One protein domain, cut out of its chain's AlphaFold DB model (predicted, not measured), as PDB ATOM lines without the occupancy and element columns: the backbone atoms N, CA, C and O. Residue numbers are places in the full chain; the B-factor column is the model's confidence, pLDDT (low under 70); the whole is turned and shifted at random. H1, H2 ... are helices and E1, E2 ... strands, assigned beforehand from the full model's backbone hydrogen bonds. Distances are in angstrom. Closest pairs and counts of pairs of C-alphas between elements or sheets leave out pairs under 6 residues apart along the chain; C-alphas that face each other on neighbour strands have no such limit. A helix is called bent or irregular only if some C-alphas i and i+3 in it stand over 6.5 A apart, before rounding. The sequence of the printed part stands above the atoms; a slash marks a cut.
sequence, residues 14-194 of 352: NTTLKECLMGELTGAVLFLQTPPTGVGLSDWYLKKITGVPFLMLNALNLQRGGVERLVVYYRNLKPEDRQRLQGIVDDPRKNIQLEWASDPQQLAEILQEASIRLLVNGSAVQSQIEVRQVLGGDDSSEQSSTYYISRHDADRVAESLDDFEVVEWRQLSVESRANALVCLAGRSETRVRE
ATOM      1  N   ASN A  14      -6.065  43.735 -32.219       43.72
ATOM      2  CA  ASN A  14      -4.975  44.050 -31.287       43.72
ATOM      3  C   ASN A  14      -5.246  45.209 -30.328       43.72
ATOM      4  O   ASN A  14      -4.477  45.396 -29.382       43.72
ATOM      5  N   THR A  15      -6.290  45.999 -30.554       37.97
ATOM      6  CA  THR A  15      -6.559  47.170 -29.711       37.97
ATOM      7  C   THR A  15      -7.300  46.773 -28.434       37.97
ATOM      8  O   THR A  15      -6.975  47.269 -27.361       37.97
ATOM      9  N   THR A  16      -8.204  45.794 -28.503       35.78
ATOM     10  CA  THR A  16      -9.040  45.377 -27.362       35.78
ATOM     11  C   THR A  16      -8.317  44.451 -26.376       35.78
ATOM     12  O   THR A  16      -8.570  44.523 -25.176       35.78
ATOM     13  N   LEU A  17      -7.358  43.632 -26.831       39.78
ATOM     14  CA  LEU A  17      -6.520  42.804 -25.942       39.78
ATOM     15  C   LEU A  17      -5.442  43.613 -25.199       39.78
ATOM     16  O   LEU A  17      -5.091  43.272 -24.069       39.78
ATOM     17  N   LYS A  18      -4.955  44.710 -25.795       36.81
ATOM     18  CA  LYS A  18      -4.020  45.642 -25.141       36.81
ATOM     19  C   LYS A  18      -4.649  46.382 -23.959       36.81
ATOM     20  O   LYS A  18      -3.947  46.698 -23.005       36.81
ATOM     21  N   GLU A  19      -5.956  46.631 -23.999       35.59
ATOM     22  CA  GLU A  19      -6.654  47.399 -22.964       35.59
ATOM     23  C   GLU A  19      -6.970  46.583 -21.695       35.59
ATOM     24  O   GLU A  19      -7.092  47.166 -20.621       35.59
ATOM     25  N   CYS A  20      -7.016  45.245 -21.762       34.59
ATOM     26  CA  CYS A  20      -7.267  44.396 -20.581       34.59
ATOM     27  C   CYS A  20      -6.004  43.981 -19.796       34.59
ATOM     28  O   CYS A  20      -6.130  43.503 -18.671       34.59
ATOM     29  N   LEU A  21      -4.798  44.162 -20.346       40.44
ATOM     30  CA  LEU A  21      -3.518  43.780 -19.719       40.44
ATOM     31  C   LEU A  21      -2.638  44.997 -19.383       40.44
ATOM     32  O   LEU A  21      -1.412  44.929 -19.432       40.44
ATOM     33  N   MET A  22      -3.244  46.132 -19.035       38.12
ATOM     34  CA  MET A  22      -2.492  47.276 -18.518       38.12
ATOM     35  C   MET A  22      -2.077  47.021 -17.066       38.12
ATOM     36  O   MET A  22      -2.875  47.182 -16.144       38.12
ATOM     37  N   GLY A  23      -0.813  46.635 -16.869       41.00
ATOM     38  CA  GLY A  23      -0.176  46.667 -15.554       41.00
ATOM     39  C   GLY A  23       1.295  46.259 -15.516       41.00
ATOM     40  O   GLY A  23       2.083  46.939 -14.866       41.00
ATOM     41  N   GLU A  24       1.698  45.195 -16.214       56.72
ATOM     42  CA  GLU A  24       3.045  44.630 -16.051       56.72
ATOM     43  C   GLU A  24       3.688  44.285 -17.397       56.72
ATOM     44  O   GLU A  24       3.085  43.614 -18.237       56.72
ATOM     45  N   LEU A  25       4.929  44.752 -17.588       62.81
ATOM     46  CA  LEU A  25       5.803  44.364 -18.699       62.81
ATOM     47  C   LEU A  25       5.816  42.835 -18.810       62.81
ATOM     48  O   LEU A  25       6.102  42.150 -17.828       62.81
ATOM     49  N   THR A  26       5.545  42.292 -19.997       86.50
ATOM     50  CA  THR A  26       5.611  40.837 -20.191       86.50
ATOM     51  C   THR A  26       7.065  40.416 -20.371       86.50
ATOM     52  O   THR A  26       7.698  40.705 -21.390       86.50
ATOM     53  N   GLY A  27       7.602  39.739 -19.365       91.88
ATOM     54  CA  GLY A  27       8.978  39.280 -19.314       91.88
ATOM     55  C   GLY A  27       9.146  37.791 -19.620       91.88
ATOM     56  O   GLY A  27       8.262  36.967 -19.361       91.88
ATOM     57  N   ALA A  28      10.314  37.439 -20.153       94.12
ATOM     58  CA  ALA A  28      10.720  36.066 -20.417       94.12
ATOM     59  C   ALA A  28      12.153  35.806 -19.945       94.12
ATOM     60  O   ALA A  28      13.031  36.657 -20.086       94.12
ATOM     61  N   VAL A  29      12.405  34.590 -19.471       94.12
ATOM     62  CA  VAL A  29      13.753  34.064 -19.256       94.12
ATOM     63  C   VAL A  29      14.109  33.147 -20.419       94.12
ATOM     64  O   VAL A  29      13.410  32.171 -20.681       94.12
ATOM     65  N   LEU A  30      15.204  33.438 -21.118       93.88
ATOM     66  CA  LEU A  30      15.772  32.582 -22.155       93.88
ATOM     67  C   LEU A  30      16.954  31.802 -21.585       93.88
ATOM     68  O   LEU A  30      18.016  32.367 -21.325       93.88
ATOM     69  N   PHE A  31      16.771  30.497 -21.434       92.00
ATOM     70  CA  PHE A  31      17.790  29.601 -20.913       92.00
ATOM     71  C   PHE A  31      18.723  29.120 -22.027       92.00
ATOM     72  O   PHE A  31      18.290  28.406 -22.933       92.00
ATOM     73  N   LEU A  32      20.004  29.485 -21.978       91.69
ATOM     74  CA  LEU A  32      20.988  28.974 -22.932       91.69
ATOM     75  C   LEU A  32      21.429  27.563 -22.527       91.69
ATOM     76  O   LEU A  32      21.828  27.334 -21.391       91.69
ATOM     77  N   GLN A  33      21.397  26.625 -23.470       89.25
ATOM     78  CA  GLN A  33      21.921  25.278 -23.262       89.25
ATOM     79  C   GLN A  33      23.422  25.234 -23.540       89.25
ATOM     80  O   GLN A  33      23.930  25.920 -24.434       89.25
ATOM     81  N   THR A  34      24.132  24.385 -22.798       88.69
ATOM     82  CA  THR A  34      25.551  24.136 -23.042       88.69
ATOM     83  C   THR A  34      25.742  23.518 -24.438       88.69
ATOM     84  O   THR A  34      25.101  22.514 -24.757       88.69
ATOM     85  N   PRO A  35      26.601  24.103 -25.294       88.69
ATOM     86  CA  PRO A  35      26.865  23.556 -26.616       88.69
ATOM     87  C   PRO A  35      27.602  22.207 -26.554       88.69
ATOM     88  O   PRO A  35      28.206  21.875 -25.530       88.69
ATOM     89  N   PRO A  36      27.631  21.447 -27.667       87.19
ATOM     90  CA  PRO A  36      28.437  20.237 -27.780       87.19
ATOM     91  C   PRO A  36      29.907  20.459 -27.420       87.19
ATOM     92  O   PRO A  36      30.474  21.533 -27.646       87.19
ATOM     93  N   THR A  37      30.539  19.405 -26.911       83.19
ATOM     94  CA  THR A  37      31.928  19.413 -26.446       83.19
ATOM     95  C   THR A  37      32.877  20.003 -27.491       83.19
ATOM     96  O   THR A  37      32.900  19.579 -28.645       83.19
ATOM     97  N   GLY A  38      33.690  20.977 -27.071       81.94
ATOM     98  CA  GLY A  38      34.690  21.627 -27.925       81.94
ATOM     99  C   GLY A  38      34.209  22.873 -28.678       81.94
ATOM    100  O   GLY A  38      35.003  23.452 -29.416       81.94
ATOM    101  N   VAL A  39      32.962  23.317 -28.488       87.62
ATOM    102  CA  VAL A  39      32.453  24.573 -29.065       87.62
ATOM    103  C   VAL A  39      32.197  25.608 -27.967       87.62
ATOM    104  O   VAL A  39      31.599  25.297 -26.941       87.62
ATOM    105  N   GLY A  40      32.654  26.847 -28.175       89.81
ATOM    106  CA  GLY A  40      32.391  27.960 -27.260       89.81
ATOM    107  C   GLY A  40      30.920  28.392 -27.274       89.81
ATOM    108  O   GLY A  40      30.250  28.311 -28.306       89.81
ATOM    109  N   LEU A  41      30.421  28.893 -26.138       91.44
ATOM    110  CA  LEU A  41      29.039  29.370 -26.004       91.44
ATOM    111  C   LEU A  41      28.753  30.516 -26.978       91.44
ATOM    112  O   LEU A  41      27.781  30.464 -27.736       91.44
ATOM    113  N   SER A  42      29.618  31.534 -26.981       91.81
ATOM    114  CA  SER A  42      29.480  32.681 -27.879       91.81
ATOM    115  C   SER A  42      29.492  32.266 -29.352       91.81
ATOM    116  O   SER A  42      28.607  32.673 -30.100       91.81
ATOM    117  N   ASP A  43      30.414  31.393 -29.765       92.25
ATOM    118  CA  ASP A  43      30.501  30.911 -31.152       92.25
ATOM    119  C   ASP A  43      29.242  30.139 -31.580       92.25
ATOM    120  O   ASP A  43      28.778  30.272 -32.716       92.25
ATOM    121  N   TRP A  44      28.652  29.357 -30.670       94.44
ATOM    122  CA  TRP A  44      27.420  28.613 -30.925       94.44
ATOM    123  C   TRP A  44      26.216  29.534 -31.126       94.44
ATOM    124  O   TRP A  44      25.494  29.421 -32.118       94.44
ATOM    125  N   TYR A  45      26.018  30.476 -30.205       94.25
ATOM    126  CA  TYR A  45      24.858  31.367 -30.191       94.25
ATOM    127  C   TYR A  45      24.970  32.547 -31.166       94.25
ATOM    128  O   TYR A  45      23.946  33.105 -31.575       94.25
ATOM    129  N   LEU A  46      26.186  32.887 -31.607       93.94
ATOM    130  CA  LEU A  46      26.427  33.855 -32.681       93.94
ATOM    131  C   LEU A  46      26.360  33.237 -34.082       93.94
ATOM    132  O   LEU A  46      26.273  33.965 -35.079       93.94
ATOM    133  N   LYS A  47      26.359  31.904 -34.188       93.88
ATOM    134  CA  LYS A  47      26.235  31.217 -35.472       93.88
ATOM    135  C   LYS A  47      24.904  31.563 -36.140       93.88
ATOM    136  O   LYS A  47      23.839  31.550 -35.523       93.88
ATOM    137  N   LYS A  48      24.973  31.891 -37.430       92.81
ATOM    138  CA  LYS A  48      23.829  32.378 -38.209       92.81
ATOM    139  C   LYS A  48      22.994  31.223 -38.763       92.81
ATOM    140  O   LYS A  48      23.552  30.257 -39.278       92.81
ATOM    141  N   ILE A  49      21.667  31.366 -38.724       90.38
ATOM    142  CA  ILE A  49      20.722  30.427 -39.362       90.38
ATOM    143  C   ILE A  49      20.198  31.020 -40.680       90.38
ATOM    144  O   ILE A  49      20.324  30.406 -41.733       90.38
ATOM    145  N   THR A  50      19.681  32.249 -40.649       88.38
ATOM    146  CA  THR A  50      19.130  32.982 -41.813       88.38
ATOM    147  C   THR A  50      19.863  34.306 -42.050       88.38
ATOM    148  O   THR A  50      19.272  35.337 -42.354       88.38
ATOM    149  N   GLY A  51      21.181  34.313 -41.839       86.19
ATOM    150  CA  GLY A  51      21.974  35.548 -41.804       86.19
ATOM    151  C   GLY A  51      21.874  36.307 -40.471       86.19
ATOM    152  O   GLY A  51      22.671  37.213 -40.228       86.19
ATOM    153  N   VAL A  52      20.967  35.888 -39.582       90.81
ATOM    154  CA  VAL A  52      20.799  36.395 -38.213       90.81
ATOM    155  C   VAL A  52      21.431  35.416 -37.212       90.81
ATOM    156  O   VAL A  52      21.223  34.205 -37.371       90.81
ATOM    157  N   PRO A  53      22.206  35.901 -36.218       93.75
ATOM    158  CA  PRO A  53      22.722  35.080 -35.119       93.75
ATOM    159  C   PRO A  53      21.612  34.318 -34.396       93.75
ATOM    160  O   PRO A  53      20.521  34.855 -34.219       93.75
ATOM    161  N   PHE A  54      21.877  33.090 -33.960       95.00
ATOM    162  CA  PHE A  54      20.865  32.227 -33.348       95.00
ATOM    163  C   PHE A  54      20.217  32.841 -32.096       95.00
ATOM    164  O   PHE A  54      18.991  32.883 -32.003       95.00
ATOM    165  N   LEU A  55      21.012  33.390 -31.177       94.62
ATOM    166  CA  LEU A  55      20.470  34.057 -29.988       94.62
ATOM    167  C   LEU A  55      19.610  35.273 -30.359       94.62
ATOM    168  O   LEU A  55      18.511  35.444 -29.836       94.62
ATOM    169  N   MET A  56      20.075  36.071 -31.321       93.81
ATOM    170  CA  MET A  56      19.327  37.232 -31.798       93.81
ATOM    171  C   MET A  56      18.007  36.834 -32.466       93.81
ATOM    172  O   MET A  56      16.976  37.464 -32.253       93.81
ATOM    173  N   LEU A  57      18.015  35.753 -33.245       93.31
ATOM    174  CA  LEU A  57      16.819  35.218 -33.884       93.31
ATOM    175  C   LEU A  57      15.737  34.876 -32.849       93.31
ATOM    176  O   LEU A  57      14.569  35.197 -33.056       93.31
ATOM    177  N   ASN A  58      16.116  34.264 -31.726       94.31
ATOM    178  CA  ASN A  58      15.183  33.976 -30.638       94.31
ATOM    179  C   ASN A  58      14.702  35.250 -29.937       94.31
ATOM    180  O   ASN A  58      13.501  35.396 -29.727       94.31
ATOM    181  N   ALA A  59      15.600  36.193 -29.640       94.38
ATOM    182  CA  ALA A  59      15.227  37.465 -29.021       94.38
ATOM    183  C   ALA A  59      14.205  38.246 -29.868       94.38
ATOM    184  O   ALA A  59      13.200  38.722 -29.343       94.38
ATOM    185  N   LEU A  60      14.407  38.317 -31.188       93.38
ATOM    186  CA  LEU A  60      13.493  39.006 -32.104       93.38
ATOM    187  C   LEU A  60      12.145  38.285 -32.249       93.38
ATOM    188  O   LEU A  60      11.110  38.946 -32.319       93.38
ATOM    189  N   ASN A  61      12.130  36.947 -32.262       92.50
ATOM    190  CA  ASN A  61      10.881  36.179 -32.264       92.50
ATOM    191  C   ASN A  61      10.080  36.380 -30.972       92.50
ATOM    192  O   ASN A  61       8.865  36.552 -31.037       92.50
ATOM    193  N   LEU A  62      10.748  36.399 -29.815       93.00
ATOM    194  CA  LEU A  62      10.111  36.672 -28.523       93.00
ATOM    195  C   LEU A  62       9.547  38.096 -28.477       93.00
ATOM    196  O   LEU A  62       8.389  38.281 -28.112       93.00
ATOM    197  N   GLN A  63      10.317  39.082 -28.945       93.88
ATOM    198  CA  GLN A  63       9.865  40.468 -29.062       93.88
ATOM    199  C   GLN A  63       8.610  40.590 -29.933       93.88
ATOM    200  O   GLN A  63       7.627  41.203 -29.526       93.88
ATOM    201  N   ARG A  64       8.602  39.981 -31.126       89.75
ATOM    202  CA  ARG A  64       7.414  39.984 -32.001       89.75
ATOM    203  C   ARG A  64       6.241  39.188 -31.430       89.75
ATOM    204  O   ARG A  64       5.099  39.455 -31.793       89.75
ATOM    205  N   GLY A  65       6.516  38.236 -30.542       87.50
ATOM    206  CA  GLY A  65       5.510  37.512 -29.773       87.50
ATOM    207  C   GLY A  65       4.865  38.329 -28.649       87.50
ATOM    208  O   GLY A  65       3.845  37.893 -28.128       87.50
ATOM    209  N   GLY A  66       5.413  39.502 -28.304       89.12
ATOM    210  CA  GLY A  66       4.893  40.381 -27.248       89.12
ATOM    211  C   GLY A  66       5.737  40.424 -25.971       89.12
ATOM    212  O   GLY A  66       5.276  40.953 -24.967       89.12
ATOM    213  N   VAL A  67       6.955  39.872 -25.981       92.06
ATOM    214  CA  VAL A  67       7.883  39.971 -24.843       92.06
ATOM    215  C   VAL A  67       8.616  41.313 -24.874       92.06
ATOM    216  O   VAL A  67       9.230  41.674 -25.876       92.06
ATOM    217  N   GLU A  68       8.599  42.033 -23.757       92.06
ATOM    218  CA  GLU A  68       9.184  43.376 -23.624       92.06
ATOM    219  C   GLU A  68      10.473  43.379 -22.790       92.06
ATOM    220  O   GLU A  68      11.355  44.216 -23.012       92.06
ATOM    221  N   ARG A  69      10.628  42.392 -21.898       93.75
ATOM    222  CA  ARG A  69      11.832  42.162 -21.089       93.75
ATOM    223  C   ARG A  69      12.343  40.734 -21.274       93.75
ATOM    224  O   ARG A  69      11.588  39.778 -21.141       93.75
ATOM    225  N   LEU A  70      13.627  40.581 -21.571       94.69
ATOM    226  CA  LEU A  70      14.287  39.299 -21.791       94.69
ATOM    227  C   LEU A  70      15.497  39.162 -20.877       94.69
ATOM    228  O   LEU A  70      16.481  39.883 -21.028       94.69
ATOM    229  N   VAL A  71      15.457  38.179 -19.990       94.19
ATOM    230  CA  VAL A  71      16.612  37.787 -19.185       94.19
ATOM    231  C   VAL A  71      17.267  36.584 -19.849       94.19
ATOM    232  O   VAL A  71      16.673  35.513 -19.941       94.19
ATOM    233  N   VAL A  72      18.494  36.742 -20.333       93.81
ATOM    234  CA  VAL A  72      19.283  35.638 -20.882       93.81
ATOM    235  C   VAL A  72      20.066  34.995 -19.743       93.81
ATOM    236  O   VAL A  72      20.935  35.632 -19.143       93.81
ATOM    237  N   TYR A  73      19.753  33.737 -19.443       92.31
ATOM    238  CA  TYR A  73      20.380  32.994 -18.357       92.31
ATOM    239  C   TYR A  73      21.345  31.931 -18.880       92.31
ATOM    240  O   TYR A  73      21.003  31.137 -19.762       92.31
ATOM    241  N   TYR A  74      22.536  31.887 -18.285       90.69
ATOM    242  CA  TYR A  74      23.463  30.768 -18.417       90.69
ATOM    243  C   TYR A  74      24.322  30.641 -17.156       90.69
ATOM    244  O   TYR A  74      25.056  31.569 -16.814       90.69
ATOM    245  N   ARG A  75      24.265  29.480 -16.489       86.50
ATOM    246  CA  ARG A  75      24.897  29.251 -15.175       86.50
ATOM    247  C   ARG A  75      26.398  29.560 -15.155       86.50
ATOM    248  O   ARG A  75      26.907  30.191 -14.241       86.50
ATOM    249  N   ASN A  76      27.111  29.160 -16.206       84.94
ATOM    250  CA  ASN A  76      28.569  29.274 -16.291       84.94
ATOM    251  C   ASN A  76      29.011  30.366 -17.278       84.94
ATOM    252  O   ASN A  76      29.934  30.159 -18.073       84.94
ATOM    253  N   LEU A  77      28.320  31.513 -17.287       86.50
ATOM    254  CA  LEU A  77      28.606  32.604 -18.220       86.50
ATOM    255  C   LEU A  77      29.950  33.266 -17.907       86.50
ATOM    256  O   LEU A  77      30.102  33.996 -16.929       86.50
ATOM    257  N   LYS A  78      30.932  33.047 -18.784       88.44
ATOM    258  CA  LYS A  78      32.238  33.698 -18.682       88.44
ATOM    259  C   LYS A  78      32.139  35.172 -19.107       88.44
ATOM    260  O   LYS A  78      31.405  35.479 -20.052       88.44
ATOM    261  N   PRO A  79      32.922  36.083 -18.500       87.06
ATOM    262  CA  PRO A  79      32.966  37.489 -18.913       87.06
ATOM    263  C   PRO A  79      33.300  37.685 -20.401       87.06
ATOM    264  O   PRO A  79      32.722  38.552 -21.051       87.06
ATOM    265  N   GLU A  80      34.179  36.845 -20.958       87.94
ATOM    266  CA  GLU A  80      34.564  36.871 -22.378       87.94
ATOM    267  C   GLU A  80      33.384  36.562 -23.314       87.94
ATOM    268  O   GLU A  80      33.168  37.258 -24.309       87.94
ATOM    269  N   ASP A  81      32.582  35.545 -22.977       87.75
ATOM    270  CA  ASP A  81      31.377  35.199 -23.733       87.75
ATOM    271  C   ASP A  81      30.341  36.323 -23.636       87.75
ATOM    272  O   ASP A  81      29.756  36.706 -24.650       87.75
ATOM    273  N   ARG A  82      30.168  36.917 -22.446       86.19
ATOM    274  CA  ARG A  82      29.278  38.070 -22.248       86.19
ATOM    275  C   ARG A  82      29.684  39.255 -23.124       86.19
ATOM    276  O   ARG A  82      28.819  39.855 -23.755       86.19
ATOM    277  N   GLN A  83      30.977  39.567 -23.206       88.00
ATOM    278  CA  GLN A  83      31.482  40.650 -24.053       88.00
ATOM    279  C   GLN A  83      31.224  40.376 -25.541       88.00
ATOM    280  O   GLN A  83      30.780  41.260 -26.268       88.00
ATOM    281  N   ARG A  84      31.449  39.141 -26.009       87.94
ATOM    282  CA  ARG A  84      31.173  38.761 -27.406       87.94
ATOM    283  C   ARG A  84      29.688  38.819 -27.754       87.94
ATOM    284  O   ARG A  84      29.329  39.219 -28.859       87.94
ATOM    285  N   LEU A  85      28.825  38.426 -26.820       87.50
ATOM    286  CA  LEU A  85      27.374  38.456 -26.991       87.50
ATOM    287  C   LEU A  85      26.781  39.864 -26.830       87.50
ATOM    288  O   LEU A  85      25.639  40.087 -27.232       87.50
ATOM    289  N   GLN A  86      27.550  40.830 -26.317       82.62
ATOM    290  CA  GLN A  86      27.101  42.209 -26.128       82.62
ATOM    291  C   GLN A  86      26.687  42.884 -27.441       82.62
ATOM    292  O   GLN A  86      25.752  43.675 -27.431       82.62
ATOM    293  N   GLY A  87      27.265  42.495 -28.584       78.88
ATOM    294  CA  GLY A  87      26.856  43.015 -29.897       78.88
ATOM    295  C   GLY A  87      25.392  42.728 -30.271       78.88
ATOM    296  O   GLY A  87      24.860  43.352 -31.182       78.88
ATOM    297  N   ILE A  88      24.715  41.814 -29.568       83.88
ATOM    298  CA  ILE A  88      23.267  41.583 -29.711       83.88
ATOM    299  C   ILE A  88      22.464  42.729 -29.082       83.88
ATOM    300  O   ILE A  88      21.375  43.052 -29.552       83.88
ATOM    301  N   VAL A  89      23.000  43.355 -28.031       80.31
ATOM    302  CA  VAL A  89      22.367  44.473 -27.322       80.31
ATOM    303  C   VAL A  89      22.319  45.722 -28.203       80.31
ATOM    304  O   VAL A  89      21.330  46.449 -28.153       80.31
ATOM    305  N   ASP A  90      23.331  45.928 -29.044       82.50
ATOM    306  CA  ASP A  90      23.477  47.130 -29.877       82.50
ATOM    307  C   ASP A  90      22.771  47.034 -31.243       82.50
ATOM    308  O   ASP A  90      22.824  47.964 -32.049       82.50
ATOM    309  N   ASP A  91      22.124  45.908 -31.553       85.75
ATOM    310  CA  ASP A  91      21.488  45.718 -32.856       85.75
ATOM    311  C   ASP A  91      20.248  46.621 -33.011       85.75
ATOM    312  O   ASP A  91      19.344  46.590 -32.167       85.75
ATOM    313  N   PRO A  92      20.132  47.368 -34.122       85.31
ATOM    314  CA  PRO A  92      19.061  48.345 -34.318       85.31
ATOM    315  C   PRO A  92      17.660  47.726 -34.423       85.31
ATOM    316  O   PRO A  92      16.668  48.441 -34.314       85.31
ATOM    317  N   ARG A  93      17.542  46.410 -34.651       86.94
ATOM    318  CA  ARG A  93      16.245  45.710 -34.724       86.94
ATOM    319  C   ARG A  93      15.670  45.388 -33.339       86.94
ATOM    320  O   ARG A  93      14.496  45.020 -33.233       86.94
ATOM    321  N   LYS A  94      16.487  45.480 -32.287       88.50
ATOM    322  CA  LYS A  94      16.123  45.129 -30.914       88.50
ATOM    323  C   LYS A  94      15.410  46.292 -30.228       88.50
ATOM    324  O   LYS A  94      16.007  47.328 -29.966       88.50
ATOM    325  N   ASN A  95      14.175  46.056 -29.808       87.69
ATOM    326  CA  ASN A  95      13.402  46.949 -28.945       87.69
ATOM    327  C   ASN A  95      13.092  46.332 -27.564       87.69
ATOM    328  O   ASN A  95      12.521  46.987 -26.703       87.69
ATOM    329  N   ILE A  96      13.485  45.073 -27.346       88.06
ATOM    330  CA  ILE A  96      13.339  44.344 -26.081       88.06
ATOM    331  C   ILE A  96      14.431  44.740 -25.070       88.06
ATOM    332  O   ILE A  96      15.604  44.907 -25.438       88.06
ATOM    333  N   GLN A  97      14.070  44.903 -23.794       89.62
ATOM    334  CA  GLN A  97      15.034  45.119 -22.709       89.62
ATOM    335  C   GLN A  97      15.776  43.808 -22.448       89.62
ATOM    336  O   GLN A  97      15.132  42.791 -22.217       89.62
ATOM    337  N   LEU A  98      17.109  43.804 -22.541       91.06
ATOM    338  CA  LEU A  98      17.908  42.580 -22.450       91.06
ATOM    339  C   LEU A  98      18.820  42.631 -21.227       91.06
ATOM    340  O   LEU A  98      19.666  43.516 -21.110       91.06
ATOM    341  N   GLU A  99      18.663  41.645 -20.354       91.50
ATOM    342  CA  GLU A  99      19.426  41.465 -19.123       91.50
ATOM    343  C   GLU A  99      20.151  40.117 -19.140       91.50
ATOM    344  O   GLU A  99      19.766  39.195 -19.859       91.50
ATOM    345  N   TRP A 100      21.217  39.998 -18.351       91.44
ATOM    346  CA  TRP A 100      22.011  38.774 -18.246       91.44
ATOM    347  C   TRP A 100      22.013  38.286 -16.805       91.44
ATOM    348  O   TRP A 100      22.317  39.066 -15.903       91.44
ATOM    349  N   ALA A 101      21.747  36.998 -16.614       90.81
ATOM    350  CA  ALA A 101      21.805  36.332 -15.320       90.81
ATOM    351  C   ALA A 101      22.664  35.063 -15.409       90.81
ATOM    352  O   ALA A 101      22.769  34.428 -16.461       90.81
ATOM    353  N   SER A 102      23.305  34.707 -14.299       89.44
ATOM    354  CA  SER A 102      24.161  33.508 -14.220       89.44
ATOM    355  C   SER A 102      24.059  32.785 -12.882       89.44
ATOM    356  O   SER A 102      24.241  31.574 -12.827       89.44
ATOM    357  N   ASP A 103      23.690  33.491 -11.818       89.19
ATOM    358  CA  ASP A 103      23.505  32.893 -10.502       89.19
ATOM    359  C   ASP A 103      22.121  32.213 -10.400       89.19
ATOM    360  O   ASP A 103      21.114  32.856 -10.717       89.19
ATOM    361  N   PRO A 104      22.031  30.930  -9.997       87.12
ATOM    362  CA  PRO A 104      20.758  30.270  -9.709       87.12
ATOM    363  C   PRO A 104      19.878  31.020  -8.700       87.12
ATOM    364  O   PRO A 104      18.666  31.061  -8.885       87.12
ATOM    365  N   GLN A 105      20.457  31.659  -7.674       88.06
ATOM    366  CA  GLN A 105      19.667  32.407  -6.685       88.06
ATOM    367  C   GLN A 105      18.998  33.625  -7.326       88.06
ATOM    368  O   GLN A 105      17.788  33.811  -7.215       88.06
ATOM    369  N   GLN A 106      19.771  34.388  -8.103       90.00
ATOM    370  CA  GLN A 106      19.258  35.510  -8.887       90.00
ATOM    371  C   GLN A 106      18.168  35.062  -9.873       90.00
ATOM    372  O   GLN A 106      17.180  35.762 -10.075       90.00
ATOM    373  N   LEU A 107      18.331  33.896 -10.504       89.12
ATOM    374  CA  LEU A 107      17.325  33.349 -11.410       89.12
ATOM    375  C   LEU A 107      16.016  33.021 -10.682       89.12
ATOM    376  O   LEU A 107      14.948  33.327 -11.209       89.12
ATOM    377  N   ALA A 108      16.085  32.412  -9.499       88.88
ATOM    378  CA  ALA A 108      14.898  32.087  -8.720       88.88
ATOM    379  C   ALA A 108      14.111  33.348  -8.328       88.88
ATOM    380  O   ALA A 108      12.895  33.388  -8.516       88.88
ATOM    381  N   GLU A 109      14.806  34.404  -7.891       90.94
ATOM    382  CA  GLU A 109      14.203  35.715  -7.611       90.94
ATOM    383  C   GLU A 109      13.487  36.283  -8.847       90.94
ATOM    384  O   GLU A 109      12.321  36.670  -8.769       90.94
ATOM    385  N   ILE A 110      14.145  36.248 -10.011       90.69
ATOM    386  CA  ILE A 110      13.584  36.723 -11.285       90.69
ATOM    387  C   ILE A 110      12.329  35.925 -11.675       90.69
ATOM    388  O   ILE A 110      11.333  36.501 -12.104       90.69
ATOM    389  N   LEU A 111      12.338  34.599 -11.518       89.12
ATOM    390  CA  LEU A 111      11.188  33.741 -11.841       89.12
ATOM    391  C   LEU A 111       9.983  33.978 -10.914       89.12
ATOM    392  O   LEU A 111       8.838  33.720 -11.302       89.12
ATOM    393  N   GLN A 112      10.208  34.486  -9.702       88.62
ATOM    394  CA  GLN A 112       9.134  34.863  -8.785       88.62
ATOM    395  C   GLN A 112       8.485  36.207  -9.153       88.62
ATOM    396  O   GLN A 112       7.336  36.443  -8.772       88.62
ATOM    397  N   GLU A 113       9.154  37.062  -9.934       88.88
ATOM    398  CA  GLU A 113       8.600  38.345 -10.365       88.88
ATOM    399  C   GLU A 113       7.341  38.166 -11.227       88.88
ATOM    400  O   GLU A 113       7.358  37.466 -12.243       88.88
ATOM    401  N   ALA A 114       6.260  38.874 -10.887       82.62
ATOM    402  CA  ALA A 114       4.988  38.810 -11.615       82.62
ATOM    403  C   ALA A 114       5.124  39.176 -13.111       82.62
ATOM    404  O   ALA A 114       4.460  38.572 -13.961       82.62
ATOM    405  N   SER A 115       6.077  40.064 -13.424       86.88
ATOM    406  CA  SER A 115       6.427  40.471 -14.789       86.88
ATOM    407  C   SER A 115       6.930  39.305 -15.652       86.88
ATOM    408  O   SER A 115       6.609  39.226 -16.837       86.88
ATOM    409  N   ILE A 116       7.672  38.348 -15.079       89.69
ATOM    410  CA  ILE A 116       8.174  37.183 -15.809       89.69
ATOM    411  C   ILE A 116       7.052  36.158 -15.953       89.69
ATOM    412  O   ILE A 116       6.561  35.611 -14.968       89.69
ATOM    413  N   ARG A 117       6.654  35.875 -17.196       88.50
ATOM    414  CA  ARG A 117       5.610  34.887 -17.519       88.50
ATOM    415  C   ARG A 117       6.128  33.678 -18.278       88.50
ATOM    416  O   ARG A 117       5.499  32.624 -18.229       88.50
ATOM    417  N   LEU A 118       7.245  33.826 -18.985       89.94
ATOM    418  CA  LEU A 118       7.767  32.804 -19.885       89.94
ATOM    419  C   LEU A 118       9.136  32.299 -19.437       89.94
ATOM    420  O   LEU A 118      10.030  33.090 -19.146       89.94
ATOM    421  N   LEU A 119       9.323  30.985 -19.496       90.75
ATOM    422  CA  LEU A 119      10.626  30.331 -19.433       90.75
ATOM    423  C   LEU A 119      10.869  29.606 -20.758       90.75
ATOM    424  O   LEU A 119      10.090  28.754 -21.167       90.75
ATOM    425  N   VAL A 120      11.935  29.953 -21.465       91.56
ATOM    426  CA  VAL A 120      12.115  29.588 -22.871       91.56
ATOM    427  C   VAL A 120      13.394  28.793 -23.053       91.56
ATOM    428  O   VAL A 120      14.475  29.227 -22.654       91.56
ATOM    429  N   ASN A 121      13.290  27.649 -23.726       90.75
ATOM    430  CA  ASN A 121      14.448  26.854 -24.104       90.75
ATOM    431  C   ASN A 121      15.230  27.537 -25.235       90.75
ATOM    432  O   ASN A 121      14.780  27.592 -26.384       90.75
ATOM    433  N   GLY A 122      16.433  28.012 -24.931       89.50
ATOM    434  CA  GLY A 122      17.318  28.677 -25.881       89.50
ATOM    435  C   GLY A 122      17.988  27.747 -26.888       89.50
ATOM    436  O   GLY A 122      18.607  28.245 -27.820       89.50
ATOM    437  N   SER A 123      17.872  26.421 -26.760       90.56
ATOM    438  CA  SER A 123      18.297  25.492 -27.823       90.56
ATOM    439  C   SER A 123      17.292  25.389 -28.969       90.56
ATOM    440  O   SER A 123      17.649  24.932 -30.051       90.56
ATOM    441  N   ALA A 124      16.043  25.812 -28.771       91.38
ATOM    442  CA  ALA A 124      15.011  25.787 -29.797       91.38
ATOM    443  C   ALA A 124      14.904  27.131 -30.523       91.38
ATOM    444  O   ALA A 124      15.004  28.191 -29.908       91.38
ATOM    445  N   VAL A 125      14.670  27.087 -31.839       91.81
ATOM    446  CA  VAL A 125      14.241  28.262 -32.608       91.81
ATOM    447  C   VAL A 125      12.770  28.531 -32.300       91.81
ATOM    448  O   VAL A 125      11.908  27.716 -32.633       91.81
ATOM    449  N   GLN A 126      12.503  29.667 -31.664       90.38
ATOM    450  CA  GLN A 126      11.168  30.044 -31.202       90.38
ATOM    451  C   GLN A 126      10.345  30.689 -32.319       90.38
ATOM    452  O   GLN A 126      10.884  31.400 -33.166       90.38
ATOM    453  N   SER A 127       9.032  30.455 -32.313       86.94
ATOM    454  CA  SER A 127       8.092  31.067 -33.257       86.94
ATOM    455  C   SER A 127       7.331  32.205 -32.591       86.94
ATOM    456  O   SER A 127       6.709  32.002 -31.551       86.94
ATOM    457  N   GLN A 128       7.290  33.378 -33.228       86.50
ATOM    458  CA  GLN A 128       6.475  34.506 -32.753       86.50
ATOM    459  C   GLN A 128       4.987  34.144 -32.582       86.50
ATOM    460  O   GLN A 128       4.324  34.676 -31.697       86.50
ATOM    461  N   ILE A 129       4.460  33.232 -33.412       84.44
ATOM    462  CA  ILE A 129       3.051  32.809 -33.362       84.44
ATOM    463  C   ILE A 129       2.804  31.985 -32.098       84.44
ATOM    464  O   ILE A 129       1.857  32.258 -31.372       84.44
ATOM    465  N   GLU A 130       3.689  31.028 -31.816       84.50
ATOM    466  CA  GLU A 130       3.604  30.165 -30.631       84.50
ATOM    467  C   GLU A 130       3.727  30.991 -29.347       84.50
ATOM    468  O   GLU A 130       2.914  30.848 -28.441       84.50
ATOM    469  N   VAL A 131       4.677  31.931 -29.304       87.31
ATOM    470  CA  VAL A 131       4.843  32.851 -28.168       87.31
ATOM    471  C   VAL A 131       3.571  33.673 -27.942       87.31
ATOM    472  O   VAL A 131       3.106  33.777 -26.809       87.31
ATOM    473  N   ARG A 132       2.971  34.215 -29.008       85.88
ATOM    474  CA  ARG A 132       1.754  35.030 -28.915       85.88
ATOM    475  C   ARG A 132       0.537  34.224 -28.469       85.88
ATOM    476  O   ARG A 132      -0.227  34.708 -27.644       85.88
ATOM    477  N   GLN A 133       0.364  33.010 -28.993       83.81
ATOM    478  CA  GLN A 133      -0.713  32.099 -28.586       83.81
ATOM    479  C   GLN A 133      -0.612  31.770 -27.097       83.81
ATOM    480  O   GLN A 133      -1.582  31.912 -26.355       83.81
ATOM    481  N   VAL A 134       0.599  31.436 -26.649       82.50
ATOM    482  CA  VAL A 134       0.862  31.076 -25.258       82.50
ATOM    483  C   VAL A 134       0.651  32.260 -24.311       82.50
ATOM    484  O   VAL A 134       0.047  32.092 -23.254       82.50
ATOM    485  N   LEU A 135       1.077  33.466 -24.693       82.25
ATOM    486  CA  LEU A 135       0.806  34.683 -23.919       82.25
ATOM    487  C   LEU A 135      -0.677  35.086 -23.930       82.25
ATOM    488  O   LEU A 135      -1.161  35.637 -22.942       82.25
ATOM    489  N   GLY A 136      -1.392  34.799 -25.020       77.00
ATOM    490  CA  GLY A 136      -2.831  35.034 -25.166       77.00
ATOM    491  C   GLY A 136      -3.719  34.016 -24.444       77.00
ATOM    492  O   GLY A 136      -4.931  34.202 -24.404       77.00
ATOM    493  N   GLY A 137      -3.138  32.959 -23.864       72.06
ATOM    494  CA  GLY A 137      -3.874  31.906 -23.160       72.06
ATOM    495  C   GLY A 137      -4.599  30.915 -24.077       72.06
ATOM    496  O   GLY A 137      -5.424  30.142 -23.589       72.06
ATOM    497  N   ASP A 138      -4.300  30.924 -25.378       63.38
ATOM    498  CA  ASP A 138      -4.857  29.982 -26.346       63.38
ATOM    499  C   ASP A 138      -4.014  28.697 -26.366       63.38
ATOM    500  O   ASP A 138      -2.831  28.705 -26.712       63.38
ATOM    501  N   ASP A 139      -4.637  27.592 -25.958       55.28
ATOM    502  CA  ASP A 139      -4.016  26.271 -25.809       55.28
ATOM    503  C   ASP A 139      -4.438  25.311 -26.937       55.28
ATOM    504  O   ASP A 139      -4.369  24.090 -26.804       55.28
ATOM    505  N   SER A 140      -4.907  25.851 -28.068       50.12
ATOM    506  CA  SER A 140      -5.503  25.108 -29.189       50.12
ATOM    507  C   SER A 140      -4.561  24.164 -29.956       50.12
ATOM    508  O   SER A 140      -4.927  23.647 -31.013       50.12
ATOM    509  N   SER A 141      -3.375  23.849 -29.431       46.19
ATOM    510  CA  SER A 141      -2.559  22.762 -29.964       46.19
ATOM    511  C   SER A 141      -2.325  21.687 -28.908       46.19
ATOM    512  O   SER A 141      -1.435  21.825 -28.085       46.19
ATOM    513  N   GLU A 142      -2.998  20.541 -29.016       42.91
ATOM    514  CA  GLU A 142      -2.703  19.298 -28.266       42.91
ATOM    515  C   GLU A 142      -1.268  18.742 -28.507       42.91
ATOM    516  O   GLU A 142      -0.924  17.635 -28.099       42.91
ATOM    517  N   GLN A 143      -0.407  19.502 -29.193       48.81
ATOM    518  CA  GLN A 143       0.975  19.192 -29.561       48.81
ATOM    519  C   GLN A 143       1.975  20.268 -29.089       48.81
ATOM    520  O   GLN A 143       3.134  20.259 -29.516       48.81
ATOM    521  N   SER A 144       1.549  21.224 -28.259       54.03
ATOM    522  CA  SER A 144       2.409  22.277 -27.718       54.03
ATOM    523  C   SER A 144       3.441  21.676 -26.761       54.03
ATOM    524  O   SER A 144       3.132  20.989 -25.791       54.03
ATOM    525  N   SER A 145       4.717  21.947 -27.028       69.75
ATOM    526  CA  SER A 145       5.842  21.693 -26.121       69.75
ATOM    527  C   SER A 145       5.849  22.696 -24.958       69.75
ATOM    528  O   SER A 145       6.880  23.315 -24.679       69.75
ATOM    529  N   THR A 146       4.680  22.895 -24.349       78.56
ATOM    530  CA  THR A 146       4.393  23.933 -23.363       78.56
ATOM    531  C   THR A 146       4.035  23.287 -22.032       78.56
ATOM    532  O   THR A 146       3.225  22.364 -21.983       78.56
ATOM    533  N   TYR A 147       4.640  23.769 -20.948       80.81
ATOM    534  CA  TYR A 147       4.403  23.267 -19.591       80.81
ATOM    535  C   TYR A 147       4.104  24.432 -18.650       80.81
ATOM    536  O   TYR A 147       4.694  25.496 -18.791       80.81
ATOM    537  N   TYR A 148       3.203  24.244 -17.691       83.56
ATOM    538  CA  TYR A 148       2.830  25.277 -16.720       83.56
ATOM    539  C   TYR A 148       3.409  24.930 -15.359       83.56
ATOM    540  O   TYR A 148       3.095  23.867 -14.837       83.56
ATOM    541  N   ILE A 149       4.220  25.809 -14.782       83.56
ATOM    542  CA  ILE A 149       4.930  25.567 -13.524       83.56
ATOM    543  C   ILE A 149       4.484  26.567 -12.469       83.56
ATOM    544  O   ILE A 149       4.260  27.744 -12.757       83.56
ATOM    545  N   SER A 150       4.371  26.101 -11.230       83.75
ATOM    546  CA  SER A 150       4.077  26.963 -10.093       83.75
ATOM    547  C   SER A 150       5.251  27.899  -9.831       83.75
ATOM    548  O   SER A 150       6.398  27.464  -9.767       83.75
ATOM    549  N   ARG A 151       4.978  29.182  -9.580       83.12
ATOM    550  CA  ARG A 151       6.019  30.127  -9.140       83.12
ATOM    551  C   ARG A 151       6.681  29.707  -7.826       83.12
ATOM    552  O   ARG A 151       7.826  30.064  -7.590       83.12
ATOM    553  N   HIS A 152       5.994  28.926  -6.991       82.00
ATOM    554  CA  HIS A 152       6.573  28.392  -5.756       82.00
ATOM    555  C   HIS A 152       7.688  27.370  -6.003       82.00
ATOM    556  O   HIS A 152       8.532  27.181  -5.137       82.00
ATOM    557  N   ASP A 153       7.720  26.737  -7.177       83.00
ATOM    558  CA  ASP A 153       8.789  25.815  -7.560       83.00
ATOM    559  C   ASP A 153       9.975  26.541  -8.226       83.00
ATOM    560  O   ASP A 153      10.888  25.878  -8.711       83.00
ATOM    561  N   ALA A 154      10.003  27.883  -8.247       81.81
ATOM    562  CA  ALA A 154      11.058  28.672  -8.894       81.81
ATOM    563  C   ALA A 154      12.475  28.304  -8.420       81.81
ATOM    564  O   ALA A 154      13.375  28.197  -9.251       81.81
ATOM    565  N   ASP A 155      12.662  28.046  -7.123       83.12
ATOM    566  CA  ASP A 155      13.959  27.641  -6.565       83.12
ATOM    567  C   ASP A 155      14.396  26.280  -7.125       83.12
ATOM    568  O   ASP A 155      15.498  26.127  -7.651       83.12
ATOM    569  N   ARG A 156      13.478  25.303  -7.116       82.38
ATOM    570  CA  ARG A 156      13.714  23.960  -7.668       82.38
ATOM    571  C   ARG A 156      14.018  24.023  -9.157       82.38
ATOM    572  O   ARG A 156      14.880  23.294  -9.640       82.38
ATOM    573  N   VAL A 157      13.320  24.894  -9.880       82.50
ATOM    574  CA  VAL A 157      13.553  25.156 -11.298       82.50
ATOM    575  C   VAL A 157      14.952  25.731 -11.515       82.50
ATOM    576  O   VAL A 157      15.699  25.205 -12.331       82.50
ATOM    577  N   ALA A 158      15.349  26.757 -10.764       82.56
ATOM    578  CA  ALA A 158      16.666  27.376 -10.897       82.56
ATOM    579  C   ALA A 158      17.824  26.412 -10.564       82.56
ATOM    580  O   ALA A 158      18.879  26.459 -11.205       82.56
ATOM    581  N   GLU A 159      17.622  25.514  -9.596       79.81
ATOM    582  CA  GLU A 159      18.591  24.484  -9.211       79.81
ATOM    583  C   GLU A 159      18.701  23.348 -10.240       79.81
ATOM    584  O   GLU A 159      19.816  22.920 -10.542       79.81
ATOM    585  N   SER A 160      17.578  22.899 -10.810       74.31
ATOM    586  CA  SER A 160      17.518  21.791 -11.785       74.31
ATOM    587  C   SER A 160      17.760  22.205 -13.241       74.31
ATOM    588  O   SER A 160      17.941  21.346 -14.099       74.31
ATOM    589  N   LEU A 161      17.830  23.508 -13.532       71.94
ATOM    590  CA  LEU A 161      18.103  24.080 -14.858       71.94
ATOM    591  C   LEU A 161      19.562  23.873 -15.325       71.94
ATOM    592  O   LEU A 161      20.265  24.826 -15.658       71.94
ATOM    593  N   ASP A 162      20.029  22.628 -15.371       67.62
ATOM    594  CA  ASP A 162      21.279  22.237 -16.037       67.62
ATOM    595  C   ASP A 162      21.022  21.730 -17.463       67.62
ATOM    596  O   ASP A 162      21.790  22.033 -18.379       67.62
ATOM    597  N   ASP A 163      19.901  21.038 -17.687       68.88
ATOM    598  CA  ASP A 163      19.415  20.667 -19.014       68.88
ATOM    599  C   ASP A 163      17.906  20.935 -19.110       68.88
ATOM    600  O   ASP A 163      17.139  20.714 -18.180       68.88
ATOM    601  N   PHE A 164      17.452  21.429 -20.262       70.00
ATOM    602  CA  PHE A 164      16.034  21.708 -20.505       70.00
ATOM    603  C   PHE A 164      15.332  20.403 -20.924       70.00
ATOM    604  O   PHE A 164      14.781  20.276 -22.029       70.00
ATOM    605  N   GLU A 165      15.395  19.390 -20.060       68.69
ATOM    606  CA  GLU A 165      14.817  18.078 -20.322       68.69
ATOM    607  C   GLU A 165      13.315  18.067 -20.059       68.69
ATOM    608  O   GLU A 165      12.831  18.260 -18.952       68.69
ATOM    609  N   VAL A 166      12.549  17.759 -21.107       62.59
ATOM    610  CA  VAL A 166      11.074  17.750 -21.110       62.59
ATOM    611  C   VAL A 166      10.465  16.894 -19.991       62.59
ATOM    612  O   VAL A 166       9.364  17.181 -19.522       62.59
ATOM    613  N   VAL A 167      11.157  15.827 -19.592       59.16
ATOM    614  CA  VAL A 167      10.658  14.860 -18.610       59.16
ATOM    615  C   VAL A 167      10.560  15.478 -17.216       59.16
ATOM    616  O   VAL A 167       9.554  15.255 -16.544       59.16
ATOM    617  N   GLU A 168      11.538  16.288 -16.809       68.19
ATOM    618  CA  GLU A 168      11.541  16.945 -15.495       68.19
ATOM    619  C   GLU A 168      10.419  17.984 -15.395       68.19
ATOM    620  O   GLU A 168       9.648  17.992 -14.436       68.19
ATOM    621  N   TRP A 169      10.216  18.778 -16.449       71.00
ATOM    622  CA  TRP A 169       9.175  19.811 -16.482       71.00
ATOM    623  C   TRP A 169       7.754  19.260 -16.401       71.00
ATOM    624  O   TRP A 169       6.879  19.878 -15.799       71.00
ATOM    625  N   ARG A 170       7.516  18.073 -16.971       68.62
ATOM    626  CA  ARG A 170       6.218  17.399 -16.867       68.62
ATOM    627  C   ARG A 170       5.905  16.978 -15.428       68.62
ATOM    628  O   ARG A 170       4.738  16.913 -15.071       68.62
ATOM    629  N   GLN A 171       6.915  16.697 -14.605       66.88
ATOM    630  CA  GLN A 171       6.702  16.364 -13.192       66.88
ATOM    631  C   GLN A 171       6.372  17.599 -12.343       66.88
ATOM    632  O   GLN A 171       5.734  17.470 -11.303       66.88
ATOM    633  N   LEU A 172       6.785  18.786 -12.792       69.44
ATOM    634  CA  LEU A 172       6.559  20.069 -12.120       69.44
ATOM    635  C   LEU A 172       5.260  20.764 -12.564       69.44
ATOM    636  O   LEU A 172       4.988  21.891 -12.149       69.44
ATOM    637  N   SER A 173       4.471  20.132 -13.441       68.44
ATOM    638  CA  SER A 173       3.309  20.782 -14.036       68.44
ATOM    639  C   SER A 173       2.144  20.918 -13.055       68.44
ATOM    640  O   SER A 173       1.787  19.947 -12.389       68.44
ATOM    641  N   VAL A 174       1.511  22.091 -13.018       71.00
ATOM    642  CA  VAL A 174       0.376  22.379 -12.122       71.00
ATOM    643  C   VAL A 174      -0.965  22.139 -12.816       71.00
ATOM    644  O   VAL A 174      -1.113  22.385 -14.013       71.00
ATOM    645  N   GLU A 175      -1.978  21.742 -12.042       59.41
ATOM    646  CA  GLU A 175      -3.374  21.650 -12.498       59.41
ATOM    647  C   GLU A 175      -4.046  23.033 -12.648       59.41
ATOM    648  O   GLU A 175      -4.932  23.206 -13.485       59.41
ATOM    649  N   SER A 176      -3.609  24.039 -11.874       64.75
ATOM    650  CA  SER A 176      -4.129  25.414 -11.924       64.75
ATOM    651  C   SER A 176      -3.194  26.344 -12.694       64.75
ATOM    652  O   SER A 176      -2.011  26.464 -12.383       64.75
ATOM    653  N   ARG A 177      -3.752  27.041 -13.690       68.56
ATOM    654  CA  ARG A 177      -3.022  27.929 -14.612       68.56
ATOM    655  C   ARG A 177      -2.949  29.381 -14.141       68.56
ATOM    656  O   ARG A 177      -2.221  30.183 -14.723       68.56
ATOM    657  N   ALA A 178      -3.715  29.742 -13.113       64.38
ATOM    658  CA  ALA A 178      -3.731  31.103 -12.598       64.38
ATOM    659  C   ALA A 178      -2.374  31.421 -11.947       64.38
ATOM    660  O   ALA A 178      -2.004  30.801 -10.955       64.38
ATOM    661  N   ASN A 179      -1.649  32.394 -12.511       73.38
ATOM    662  CA  ASN A 179      -0.327  32.843 -12.053       73.38
ATOM    663  C   ASN A 179       0.827  31.817 -12.200       73.38
ATOM    664  O   ASN A 179       1.819  31.896 -11.476       73.38
ATOM    665  N   ALA A 180       0.715  30.870 -13.136       82.19
ATOM    666  CA  ALA A 180       1.786  29.924 -13.456       82.19
ATOM    667  C   ALA A 180       2.822  30.518 -14.433       82.19
ATOM    668  O   ALA A 180       2.491  31.330 -15.297       82.19
ATOM    669  N   LEU A 181       4.071  30.062 -14.321       85.81
ATOM    670  CA  LEU A 181       5.117  30.272 -15.321       85.81
ATOM    671  C   LEU A 181       4.879  29.337 -16.501       85.81
ATOM    672  O   LEU A 181       4.657  28.141 -16.313       85.81
ATOM    673  N   VAL A 182       4.967  29.861 -17.720       87.56
ATOM    674  CA  VAL A 182       4.761  29.061 -18.925       87.56
ATOM    675  C   VAL A 182       6.093  28.732 -19.584       87.56
ATOM    676  O   VAL A 182       6.855  29.608 -19.985       87.56
ATOM    677  N   CYS A 183       6.378  27.443 -19.697       86.62
ATOM    678  CA  CYS A 183       7.641  26.915 -20.175       86.62
ATOM    679  C   CYS A 183       7.537  26.486 -21.630       86.62
ATOM    680  O   CYS A 183       6.860  25.509 -21.943       86.62
ATOM    681  N   LEU A 184       8.258  27.178 -22.506       87.38
ATOM    682  CA  LEU A 184       8.375  26.884 -23.928       87.38
ATOM    683  C   LEU A 184       9.598  26.004 -24.169       87.38
ATOM    684  O   LEU A 184      10.706  26.486 -24.425       87.38
ATOM    685  N   ALA A 185       9.401  24.688 -24.114       82.56
ATOM    686  CA  ALA A 185      10.480  23.729 -24.330       82.56
ATOM    687  C   ALA A 185      10.924  23.646 -25.797       82.56
ATOM    688  O   ALA A 185      12.020  23.154 -26.088       82.56
ATOM    689  N   GLY A 186      10.065  24.090 -26.716       80.00
ATOM    690  CA  GLY A 186      10.234  23.944 -28.155       80.00
ATOM    691  C   GLY A 186      10.104  22.490 -28.617       80.00
ATOM    692  O   GLY A 186      10.537  21.542 -27.944       80.00
ATOM    693  N   ARG A 187       9.519  22.307 -29.802       82.06
ATOM    694  CA  ARG A 187       9.359  20.993 -30.436       82.06
ATOM    695  C   ARG A 187      10.721  20.355 -30.704       82.06
ATOM    696  O   ARG A 187      11.704  21.045 -30.955       82.06
ATOM    697  N   SER A 188      10.790  19.026 -30.738       81.19
ATOM    698  CA  SER A 188      12.037  18.313 -31.072       81.19
ATOM    699  C   SER A 188      12.646  18.790 -32.399       81.19
ATOM    700  O   SER A 188      13.859  18.916 -32.514       81.19
ATOM    701  N   GLU A 189      11.800  19.149 -33.364       86.50
ATOM    702  CA  GLU A 189      12.187  19.683 -34.669       86.50
ATOM    703  C   GLU A 189      12.682  21.142 -34.673       86.50
ATOM    704  O   GLU A 189      13.283  21.548 -35.665       86.50
ATOM    705  N   THR A 190      12.412  21.968 -33.647       88.44
ATOM    706  CA  THR A 190      12.951  23.351 -33.541       88.44
ATOM    707  C   THR A 190      14.307  23.395 -32.846       88.44
ATOM    708  O   THR A 190      14.988  24.417 -32.926       88.44
ATOM    709  N   ARG A 191      14.707  22.312 -32.173       89.94
ATOM    710  CA  ARG A 191      15.934  22.258 -31.375       89.94
ATOM    711  C   ARG A 191      17.188  22.201 -32.243       89.94
ATOM    712  O   ARG A 191      17.213  21.599 -33.316       89.94
ATOM    713  N   VAL A 192      18.230  22.846 -31.737       91.94
ATOM    714  CA  VAL A 192      19.573  22.927 -32.297       91.94
ATOM    715  C   VAL A 192      20.515  22.298 -31.281       91.94
ATOM    716  O   VAL A 192      20.918  22.938 -30.313       91.94
ATOM    717  N   ARG A 193      20.827  21.018 -31.486       90.00
ATOM    718  CA  ARG A 193      21.698  20.219 -30.613       90.00
ATOM    719  C   ARG A 193      23.065  20.016 -31.237       90.00
ATOM    720  O   ARG A 193      24.070  19.997 -30.546       90.00
ATOM    721  N   GLU A 194      23.116  19.906 -32.558       92.44
ATOM    722  CA  GLU A 194      24.336  19.657 -33.309       92.44
ATOM    723  C   GLU A 194      24.588  20.730 -34.373       92.44
ATOM    724  O   GLU A 194      23.688  21.422 -34.850       92.44
TER     725      GLU A 194
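AT A GLANCE: This is residues 14 to 194 of the 352 residues of the protein "CDP-alcohol phosphatidyltransferase family protein" of Nitrospina sp (UniProt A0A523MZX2). A strongly twisted sheet of six strands runs through the middle of the domain, with H3 and H6 over one face and H5 over the other. H7 lies beside H5, H8 covers edge strand E5, H2 and H4 run side by side off the sheet, and H1 sits far from the middle. The 181 printed residues include eight named helices and six named strands, in the order H1 E1 H2 H3 E2 H4 E3 H5 E4 H6 E5 H7 H8 E6. The sheet, in order E3 E2 E1 E4 E6 E5, is mixed, and so is the class, helices and strands. The whole is compact, with a radius of gyration of the C-alphas of 15.6 A and spans of 43 by 36 by 31 A.

HOW THE PARTS SIT: The sheet runs from edge strand E3, residues 97 to 101, through E2, 69 to 73, E1, 27 to 31, E4, 116 to 121, and E6, 181 to 184, to edge strand E5, 146 to 149. E3 and E2 are parallel, with N 70 and O 97 2.8 A apart, within hydrogen-bond range, as are E2 and E1 with N 30 and O 71 at 2.8 A, E1 and E4 with N 29 and O 118 at 2.8 A, and E4 and E6 with N 119 and O 182 at 2.9 A. E6 and E5 are antiparallel, with N 149 and O 181 at 2.8 A. H3, residues 54 to 65, is over E2 and E1 at a height of 9.4 A over the sheet. H6, residues 128 to 135, is over E6 on the same face and touches H3 residues 61 to 65 alone, the closest C-alphas being Gly 65 and Gln 128, 4.3 A. H5, residues 104 to 112, is over E2 and E1 on the opposite face. H7, residues 151 to 160, only grazes the sheet and touches H5, closest C-alphas Ala 108 and Asp 155, 5.0 A, at a shallow tilt of 24 degrees, opposite ways. H8, residues 166 to 171, is over E5. H2, residues 41 to 46, touches H4, residues 79 to 88, closest C-alphas Ser 42 and Asp 81, 5.2 A. H1, residues 14 to 20, touches no helix and is not on the sheet. E1, H2 H3, E2 and E2, H4, E3 are strand-helix-strand units, parallel neighbours with helices between, and E3, H5, E4 is a split one, with E2 and E1 between its strands; the crossovers are right-handed. Every O i to N i+4 pair is within hydrogen-bond range in H2, H3, H5 and H6, against 4 of 6 in H4 and H7, 1 of 2 in H8 and 0 of 3 in H1, where O i to N i+3 gives 0 of 4.

IN THESE COORDINATES: H1 begins at C-alpha 14 (-4.975, 44.050, -31.287). H3 measures 16.6 A from C-alpha 54 (20.865, 32.227, -33.348), H4 15.1 A, E4 14.7 A and H7 14.4 A. H4 is only just irregular, C-alphas 84 and 87 being 6.6 A apart, and H7 is irregular, with 7.5 A between C-alphas 152 and 155. E6 ends at C-alpha 184 (8.375, 26.884, -23.928).

THE WHOLE: The C-alphas farthest apart, of Thr 16 and Gly 38, are 49.8 A apart. The printed part has no cut and no long link. Mean pLDDT of the printed part is 81.3; 34 residues are under 70, among them 14 to 25 and 138 to 145.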